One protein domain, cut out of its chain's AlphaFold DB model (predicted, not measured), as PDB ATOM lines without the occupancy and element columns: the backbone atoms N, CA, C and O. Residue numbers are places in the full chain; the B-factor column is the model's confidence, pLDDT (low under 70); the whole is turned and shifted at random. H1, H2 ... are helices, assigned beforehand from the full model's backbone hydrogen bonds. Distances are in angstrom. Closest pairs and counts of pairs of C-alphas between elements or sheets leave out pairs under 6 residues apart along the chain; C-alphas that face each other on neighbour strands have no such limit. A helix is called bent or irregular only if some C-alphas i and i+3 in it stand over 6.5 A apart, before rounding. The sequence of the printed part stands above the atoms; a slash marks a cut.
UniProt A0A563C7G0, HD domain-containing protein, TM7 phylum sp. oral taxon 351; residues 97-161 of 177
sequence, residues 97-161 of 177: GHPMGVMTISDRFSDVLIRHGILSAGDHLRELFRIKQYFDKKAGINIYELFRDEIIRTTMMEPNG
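Overview. This is residues 97 to 161 of the 177 residues of the protein "HD domain-containing protein" of TM7 phylum sp. oral taxon 351 (UniProt A0A563C7G0). Three helices, H1, H2 and H3 along the chain, make a flat open triangle: H1 and H2 form a helical hairpin, and H3 turns back from the end of H2. Residues 97 to 98 pair antiparallel with 101 to 102 in a small turn before H1. The printed part has 65 residues, is all helix, has no named strand and spans 35 by 28 by 13 A. It is only just compact, close to loose, with a radius of gyration of the C-alphas of 12.5 A.

Arrangement. H1, residues 105 to 116, touches H2, residues 122 to 139, with residues 105 to 109 alone; the closest C-alphas, of Ile 105 and Leu 128, are 7.2 A apart. This hairpin runs opposite ways at a shallow tilt of 32 degrees, only just short of steep. H2 and H3, residues 143 to 155, only just touch, with 3 pairs of C-alphas within 8 A; the closest, of Asp 136 and Ile 143, are 5.5 A apart. They run opposite ways at a steep tilt of 54 degrees. H1 and H3 are close but not clearly touching; their closest C-alphas, of Asp 107 and Thr 155, are 7.9 A apart. In H1 and H2 every O i to N i+4 pair is within hydrogen-bond range; in H3, 6 of 9.

Along the chain. H1 begins at C-alpha 105 (31.935, 28.962, -0.704) and is 16.1 A long. H2 is 25.5 A long. H3, 16.4 A long, ends at C-alpha 155 (27.418, 34.453, 8.621); it is irregular, with C-alphas 146 and 149 8.5 A apart.

Size, cuts and confidence. The two C-alphas farthest apart, of Gly 117 and Gly 140, are 35.6 A apart. The printed part has no cut, and both links between helices are tight. Residue 159 alone is under pLDDT 70.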
ATOM      1  N   GLY A  97      24.518  29.444  -2.308       94.81
ATOM      2  CA  GLY A  97      23.129  29.600  -1.899       94.81
ATOM      3  C   GLY A  97      22.768  28.708  -0.717       94.81
ATOM      4  O   GLY A  97      22.997  27.500  -0.731       94.81
ATOM      5  N   HIS A  98      22.159  29.301   0.303       92.12
ATOM      6  CA  HIS A  98      21.631  28.614   1.478       92.12
ATOM      7  C   HIS A  98      20.190  29.077   1.750       92.12
ATOM      8  O   HIS A  98      19.857  30.220   1.429       92.12
ATOM      9  N   PRO A  99      19.327  28.266   2.397       89.12
ATOM     10  CA  PRO A  99      17.975  28.695   2.775       89.12
ATOM     11  C   PRO A  99      17.909  30.004   3.579       89.12
ATOM     12  O   PRO A  99      16.877  30.669   3.586       89.12
ATOM     13  N   MET A 100      18.999  30.382   4.253       88.75
ATOM     14  CA  MET A 100      19.097  31.622   5.038       88.75
ATOM     15  C   MET A 100      19.667  32.819   4.261       88.75
ATOM     16  O   MET A 100      19.597  33.944   4.755       88.75
ATOM     17  N   GLY A 101      20.222  32.606   3.066       92.94
ATOM     18  CA  GLY A 101      20.832  33.662   2.263       92.94
ATOM     19  C   GLY A 101      22.057  33.212   1.473       92.94
ATOM     20  O   GLY A 101      22.311  32.022   1.293       92.94
ATOM     21  N   VAL A 102      22.808  34.195   0.982       95.62
ATOM     22  CA  VAL A 102      24.065  33.977   0.257       95.62
ATOM     23  C   VAL A 102      25.202  33.814   1.260       95.62
ATOM     24  O   VAL A 102      25.279  34.541   2.246       95.62
ATOM     25  N   MET A 103      26.096  32.876   0.988       95.50
ATOM     26  CA  MET A 103      27.253  32.536   1.806       95.50
ATOM     27  C   MET A 103      28.545  32.615   1.000       95.50
ATOM     28  O   MET A 103      28.543  32.626  -0.234       95.50
ATOM     29  N   THR A 104      29.675  32.587   1.707       96.56
ATOM     30  CA  THR A 104      30.940  32.218   1.073       96.56
ATOM     31  C   THR A 104      30.924  30.737   0.682       96.56
ATOM     32  O   THR A 104      30.244  29.924   1.311       96.56
ATOM     33  N   ILE A 105      31.722  30.366  -0.323       97.00
ATOM     34  CA  ILE A 105      31.935  28.962  -0.704       97.00
ATOM     35  C   ILE A 105      32.378  28.142   0.506       97.00
ATOM     36  O   ILE A 105      31.869  27.053   0.714       97.00
ATOM     37  N   SER A 106      33.305  28.654   1.319       93.62
ATOM     38  CA  SER A 106      33.814  27.930   2.486       93.62
ATOM     39  C   SER A 106      32.713  27.629   3.500       93.62
ATOM     40  O   SER A 106      32.572  26.473   3.890       93.62
ATOM     41  N   ASP A 107      31.903  28.626   3.869       91.94
ATOM     42  CA  ASP A 107      30.825  28.444   4.850       91.94
ATOM     43  C   ASP A 107      29.754  27.489   4.325       91.94
ATOM     44  O   ASP A 107      29.336  26.564   5.028       91.94
ATOM     45  N   ARG A 108      29.352  27.680   3.061       93.19
ATOM     46  CA  ARG A 108      28.362  26.831   2.404       93.19
ATOM     47  C   ARG A 108      28.852  25.398   2.273       93.19
ATOM     48  O   ARG A 108      28.063  24.469   2.428       93.19
ATOM     49  N   PHE A 109      30.131  25.219   1.966       91.00
ATOM     50  CA  PHE A 109      30.725  23.909   1.781       91.00
ATOM     51  C   PHE A 109      30.907  23.187   3.116       91.00
ATOM     52  O   PHE A 109      30.637  21.994   3.174       91.00
ATOM     53  N   SER A 110      31.241  23.883   4.209       88.81
ATOM     54  CA  SER A 110      31.233  23.292   5.555       88.81
ATOM     55  C   SER A 110      29.889  22.638   5.895       88.81
ATOM     56  O   SER A 110      29.878  21.503   6.368       88.81
ATOM     57  N   ASP A 111      28.768  23.295   5.583       87.44
ATOM     58  CA  ASP A 111      27.432  22.702   5.722       87.44
ATOM     59  C   ASP A 111      27.250  21.435   4.857       87.44
ATOM     60  O   ASP A 111      26.774  20.416   5.362       87.44
ATOM     61  N   VAL A 112      27.689  21.444   3.589       87.00
ATOM     62  CA  VAL A 112      27.658  20.240   2.725       87.00
ATOM     63  C   VAL A 112      28.439  19.092   3.363       87.00
ATOM     64  O   VAL A 112      27.923  17.978   3.459       87.00
ATOM     65  N   LEU A 113      29.668  19.353   3.820       86.62
ATOM     66  CA  LEU A 113      30.541  18.326   4.393       86.62
ATOM     67  C   LEU A 113      29.892  17.640   5.590       86.62
ATOM     68  O   LEU A 113      29.928  16.417   5.693       86.62
ATOM     69  N   ILE A 114      29.270  18.422   6.471       83.50
ATOM     70  CA  ILE A 114      28.620  17.912   7.676       83.50
ATOM     71  C   ILE A 114      27.365  17.117   7.317       83.50
ATOM     72  O   ILE A 114      27.203  15.993   7.792       83.50
ATOM     73  N   ARG A 115      26.491  17.672   6.469       82.94
ATOM     74  CA  ARG A 115      25.223  17.023   6.097       82.94
ATOM     75  C   ARG A 115      25.428  15.697   5.373       82.94
ATOM     76  O   ARG A 115      24.619  14.791   5.551       82.94
ATOM     77  N   HIS A 116      26.496  15.586   4.586       79.81
ATOM     78  CA  HIS A 116      26.788  14.404   3.776       79.81
ATOM     79  C   HIS A 116      27.912  13.521   4.340       79.81
ATOM     80  O   HIS A 116      28.226  12.493   3.749       79.81
ATOM     81  N   GLY A 117      28.518  13.880   5.478       80.19
ATOM     82  CA  GLY A 117      29.588  13.091   6.098       80.19
ATOM     83  C   GLY A 117      30.863  12.984   5.248       80.19
ATOM     84  O   GLY A 117      31.569  11.980   5.325       80.19
ATOM     85  N   ILE A 118      31.164  13.998   4.432       81.19
ATOM     86  CA  ILE A 118      32.311  13.991   3.514       81.19
ATOM     87  C   ILE A 118      33.597  14.278   4.301       81.19
ATOM     88  O   ILE A 118      33.771  15.354   4.871       81.19
ATOM     89  N   LEU A 119      34.524  13.315   4.307       76.88
ATOM     90  CA  LEU A 119      35.772  13.387   5.083       76.88
ATOM     91  C   LEU A 119      36.954  13.991   4.310       76.88
ATOM     92  O   LEU A 119      37.885  14.516   4.920       76.88
ATOM     93  N   SER A 120      36.937  13.919   2.977       81.31
ATOM     94  CA  SER A 120      37.981  14.462   2.105       81.31
ATOM     95  C   SER A 120      37.347  15.307   1.016       81.31
ATOM     96  O   SER A 120      36.539  14.813   0.240       81.31
ATOM     97  N   ALA A 121      37.707  16.587   0.966       84.69
ATOM     98  CA  ALA A 121      37.026  17.538   0.093       84.69
ATOM     99  C   ALA A 121      37.939  18.626  -0.487       84.69
ATOM    100  O   ALA A 121      37.477  19.643  -1.007       84.69
ATOM    101  N   GLY A 122      39.257  18.422  -0.392       89.69
ATOM    102  CA  GLY A 122      40.245  19.394  -0.855       89.69
ATOM    103  C   GLY A 122      40.120  19.700  -2.349       89.69
ATOM    104  O   GLY A 122      40.247  20.858  -2.740       89.69
ATOM    105  N   ASP A 123      39.836  18.688  -3.174       91.50
ATOM    106  CA  ASP A 123      39.674  18.869  -4.621       91.50
ATOM    107  C   ASP A 123      38.377  19.592  -4.980       91.50
ATOM    108  O   ASP A 123      38.401  20.486  -5.825       91.50
ATOM    109  N   HIS A 124      37.282  19.313  -4.268       91.19
ATOM    110  CA  HIS A 124      36.039  20.071  -4.412       91.19
ATOM    111  C   HIS A 124      36.248  21.550  -4.100       91.19
ATOM    112  O   HIS A 124      35.884  22.409  -4.899       91.19
ATOM    113  N   LEU A 125      36.889  21.855  -2.969       93.69
ATOM    114  CA  LEU A 125      37.114  23.236  -2.565       93.69
ATOM    115  C   LEU A 125      38.027  23.963  -3.566       93.69
ATOM    116  O   LEU A 125      37.730  25.089  -3.963       93.69
ATOM    117  N   ARG A 126      39.103  23.309  -4.033       95.38
ATOM    118  CA  ARG A 126      39.981  23.852  -5.082       95.38
ATOM    119  C   ARG A 126      39.215  24.172  -6.361       95.38
ATOM    120  O   ARG A 126      39.409  25.250  -6.919       95.38
ATOM    121  N   GLU A 127      38.346  23.272  -6.807       96.25
ATOM    122  CA  GLU A 127      37.561  23.483  -8.018       96.25
ATOM    123  C   GLU A 127      36.533  24.604  -7.848       96.25
ATOM    124  O   GLU A 127      36.444  25.484  -8.701       96.25
ATOM    125  N   LEU A 128      35.817  24.658  -6.725       96.94
ATOM    126  CA  LEU A 128      34.863  25.736  -6.452       96.94
ATOM    127  C   LEU A 128      35.556  27.106  -6.404       96.94
ATOM    128  O   LEU A 128      35.069  28.068  -6.999       96.94
ATOM    129  N   PHE A 129      36.740  27.203  -5.791       98.06
ATOM    130  CA  PHE A 129      37.529  28.438  -5.830       98.06
ATOM    131  C   PHE A 129      38.095  28.746  -7.222       98.06
ATOM    132  O   PHE A 129      38.197  29.923  -7.570       98.06
ATOM    133  N   ARG A 130      38.410  27.743  -8.051       98.19
ATOM    134  CA  ARG A 130      38.769  27.955  -9.463       98.19
ATOM    135  C   ARG A 130      37.598  28.570 -10.236       98.19
ATOM    136  O   ARG A 130      37.802  29.519 -10.994       98.19
ATOM    137  N   ILE A 131      36.378  28.067 -10.031       98.38
ATOM    138  CA  ILE A 131      35.153  28.613 -10.639       98.38
ATOM    139  C   ILE A 131      34.896  30.035 -10.125       98.38
ATOM    140  O   ILE A 131      34.641  30.940 -10.918       98.38
ATOM    141  N   LYS A 132      35.058  30.284  -8.823       98.50
ATOM    142  CA  LYS A 132      34.981  31.638  -8.261       98.50
ATOM    143  C   LYS A 132      35.971  32.591  -8.933       98.50
ATOM    144  O   LYS A 132      35.571  33.652  -9.391       98.50
ATOM    145  N   GLN A 133      37.245  32.205  -9.033       98.69
ATOM    146  CA  GLN A 133      38.292  33.020  -9.663       98.69
ATOM    147  C   GLN A 133      37.995  33.309 -11.138       98.69
ATOM    148  O   GLN A 133      38.305  34.393 -11.635       98.69
ATOM    149  N   TYR A 134      37.381  32.355 -11.840       98.69
ATOM    150  CA  TYR A 134      36.906  32.558 -13.204       98.69
ATOM    151  C   TYR A 134      35.901  33.718 -13.285       98.69
ATOM    152  O   TYR A 134      36.061  34.610 -14.124       98.69
ATOM    153  N   PHE A 135      34.921  33.763 -12.377       98.62
ATOM    154  CA  PHE A 135      33.951  34.859 -12.315       98.62
ATOM    155  C   PHE A 135      34.513  36.146 -11.716       98.62
ATOM    156  O   PHE A 135      34.160  37.213 -12.208       98.62
ATOM    157  N   ASP A 136      35.443  36.075 -10.760       98.69
ATOM    158  CA  ASP A 136      36.158  37.256 -10.260       98.69
ATOM    159  C   ASP A 136      36.857  37.978 -11.424       98.69
ATOM    160  O   ASP A 136      36.731  39.190 -11.602       98.69
ATOM    161  N   LYS A 137      37.546  37.216 -12.286       98.69
ATOM    162  CA  LYS A 137      38.225  37.758 -13.467       98.69
ATOM    163  C   LYS A 137      37.246  38.357 -14.479       98.69
ATOM    164  O   LYS A 137      37.556  39.390 -15.067       98.69
ATOM    165  N   LYS A 138      36.088  37.725 -14.699       97.75
ATOM    166  CA  LYS A 138      35.046  38.259 -15.594       97.75
ATOM    167  C   LYS A 138      34.391  39.525 -15.041       97.75
ATOM    168  O   LYS A 138      34.110  40.433 -15.813       97.75
ATOM    169  N   ALA A 139      34.149  39.576 -13.732       97.19
ATOM    170  CA  ALA A 139      33.532  40.713 -13.057       97.19
ATOM    171  C   ALA A 139      34.518  41.868 -12.818       97.19
ATOM    172  O   ALA A 139      34.096  43.005 -12.622       97.19
ATOM    173  N   GLY A 140      35.826  41.591 -12.825       98.44
ATOM    174  CA  GLY A 140      36.870  42.568 -12.506       98.44
ATOM    175  C   GLY A 140      36.960  42.908 -11.015       98.44
ATOM    176  O   GLY A 140      37.660  43.849 -10.648       98.44
ATOM    177  N   ILE A 141      36.265  42.156 -10.161       98.38
ATOM    178  CA  ILE A 141      36.186  42.341  -8.709       98.38
ATOM    179  C   ILE A 141      36.088  40.978  -8.023       98.38
ATOM    180  O   ILE A 141      35.747  39.981  -8.651       98.38
ATOM    181  N   ASN A 142      36.331  40.935  -6.716       98.25
ATOM    182  CA  ASN A 142      35.952  39.776  -5.917       98.25
ATOM    183  C   ASN A 142      34.417  39.682  -5.877       98.25
ATOM    184  O   ASN A 142      33.777  40.573  -5.330       98.25
ATOM    185  N   ILE A 143      33.821  38.617  -6.415       98.19
ATOM    186  CA  ILE A 143      32.356  38.490  -6.502       98.19
ATOM    187  C   ILE A 143      31.650  38.508  -5.143       98.19
ATOM    188  O   ILE A 143      30.469  38.824  -5.089       98.19
ATOM    189  N   TYR A 144      32.342  38.204  -4.038       98.25
ATOM    190  CA  TYR A 144      31.752  38.340  -2.703       98.25
ATOM    191  C   TYR A 144      31.403  39.795  -2.373       98.25
ATOM    192  O   TYR A 144      30.487  40.033  -1.597       98.25
ATOM    193  N   GLU A 145      32.064  40.768  -3.003       98.31
ATOM    194  CA  GLU A 145      31.730  42.188  -2.869       98.31
ATOM    195  C   GLU A 145      30.339  42.521  -3.415       98.31
ATOM    196  O   GLU A 145      29.704  43.451  -2.929       98.31
ATOM    197  N   LEU A 146      29.838  41.747  -4.384       97.19
ATOM    198  CA  LEU A 146      28.487  41.915  -4.928       97.19
ATOM    199  C   LEU A 146      27.390  41.496  -3.940       97.19
ATOM    200  O   LEU A 146      26.244  41.890  -4.122       97.19
ATOM    201  N   PHE A 147      27.741  40.701  -2.925       96.88
ATOM    202  CA  PHE A 147      26.816  40.108  -1.952       96.88
ATOM    203  C   PHE A 147      27.287  40.339  -0.510       96.88
ATOM    204  O   PHE A 147      27.034  39.522   0.377       96.88
ATOM    205  N   ARG A 148      28.067  41.402  -0.283       96.94
ATOM    206  CA  ARG A 148      28.771  41.646   0.982       96.94
ATOM    207  C   ARG A 148      27.807  41.650   2.168       96.94
ATOM    208  O   ARG A 148      28.056  40.962   3.157       96.94
ATOM    209  N   ASP A 149      26.711  42.391   2.056       96.88
ATOM    210  CA  ASP A 149      25.746  42.552   3.143       96.88
ATOM    211  C   ASP A 149      24.949  41.262   3.386       96.88
ATOM    212  O   ASP A 149      24.669  40.902   4.529       96.88
ATOM    213  N   GLU A 150      24.616  40.521   2.326       95.62
ATOM    214  CA  GLU A 150      23.965  39.215   2.408       95.62
ATOM    215  C   GLU A 150      24.854  38.167   3.073       95.62
ATOM    216  O   GLU A 150      24.369  37.428   3.932       95.62
ATOM    217  N   ILE A 151      26.137  38.125   2.703       96.00
ATOM    218  CA  ILE A 151      27.122  37.210   3.284       96.00
ATOM    219  C   ILE A 151      27.310  37.539   4.762       96.00
ATOM    220  O   ILE A 151      27.135  36.650   5.590       96.00
ATOM    221  N   ILE A 152      27.563  38.808   5.115       93.94
ATOM    222  CA  ILE A 152      27.710  39.228   6.518       93.94
ATOM    223  C   ILE A 152      26.470  38.835   7.319       93.94
ATOM    224  O   ILE A 152      26.586  38.180   8.352       93.94
ATOM    225  N   ARG A 153      25.273  39.178   6.830       91.94
ATOM    226  CA  ARG A 153      24.019  38.836   7.507       91.94
ATOM    227  C   ARG A 153      23.891  37.329   7.726       91.94
ATOM    228  O   ARG A 153      23.508  36.916   8.814       91.94
ATOM    229  N   THR A 154      24.203  36.518   6.718       91.06
ATOM    230  CA  THR A 154      24.070  35.057   6.800       91.06
ATOM    231  C   THR A 154      25.092  34.451   7.759       91.06
ATOM    232  O   THR A 154      24.718  33.628   8.592       91.06
ATOM    233  N   THR A 155      26.348  34.900   7.714       87.94
ATOM    234  CA  THR A 155      27.418  34.453   8.621       87.94
ATOM    235  C   THR A 155      27.081  34.739  10.086       87.94
ATOM    236  O   THR A 155      27.333  33.898  10.946       87.94
ATOM    237  N   MET A 156      26.450  35.878  10.381       87.12
ATOM    238  CA  MET A 156      26.096  36.260  11.756       87.12
ATOM    239  C   MET A 156      24.961  35.425  12.373       87.12
ATOM    240  O   MET A 156      24.737  35.513  13.576       87.12
ATOM    241  N   MET A 157      24.235  34.620  11.590       81.88
ATOM    242  CA  MET A 157      23.091  33.838  12.083       81.88
ATOM    243  C   MET A 157      23.430  32.391  12.494       81.88
ATOM    244  O   MET A 157      22.523  31.675  12.902       81.88
ATOM    245  N   GLU A 158      24.692  31.958  12.388       75.25
ATOM    246  CA  GLU A 158      25.127  30.551  12.517       75.25
ATOM    247  C   GLU A 158      24.274  29.575  11.686       75.25
ATOM    248  O   GLU A 158      23.453  28.812  12.193       75.25
ATOM    249  N   PRO A 159      24.442  29.603  10.364       68.62
ATOM    250  CA  PRO A 159      23.532  28.916   9.458       68.62
ATOM    251  C   PRO A 159      23.751  27.398   9.370       68.62
ATOM    252  O   PRO A 159      22.920  26.709   8.785       68.62
ATOM    253  N   ASN A 160      24.834  26.875   9.953       74.75
ATOM    254  CA  ASN A 160      25.252  25.480   9.808       74.75
ATOM    255  C   ASN A 160      24.792  24.595  10.986       74.75
ATOM    256  O   ASN A 160      25.066  23.393  10.998       74.75
ATOM    257  N   GLY A 161      24.099  25.164  11.981       71.50
ATOM    258  CA  GLY A 161      23.585  24.444  13.150       71.50
ATOM    259  C   GLY A 161      24.680  23.848  14.045       71.50
ATOM    260  O   GLY A 161      24.435  22.874  14.762       71.50
TER     261      GLY A 161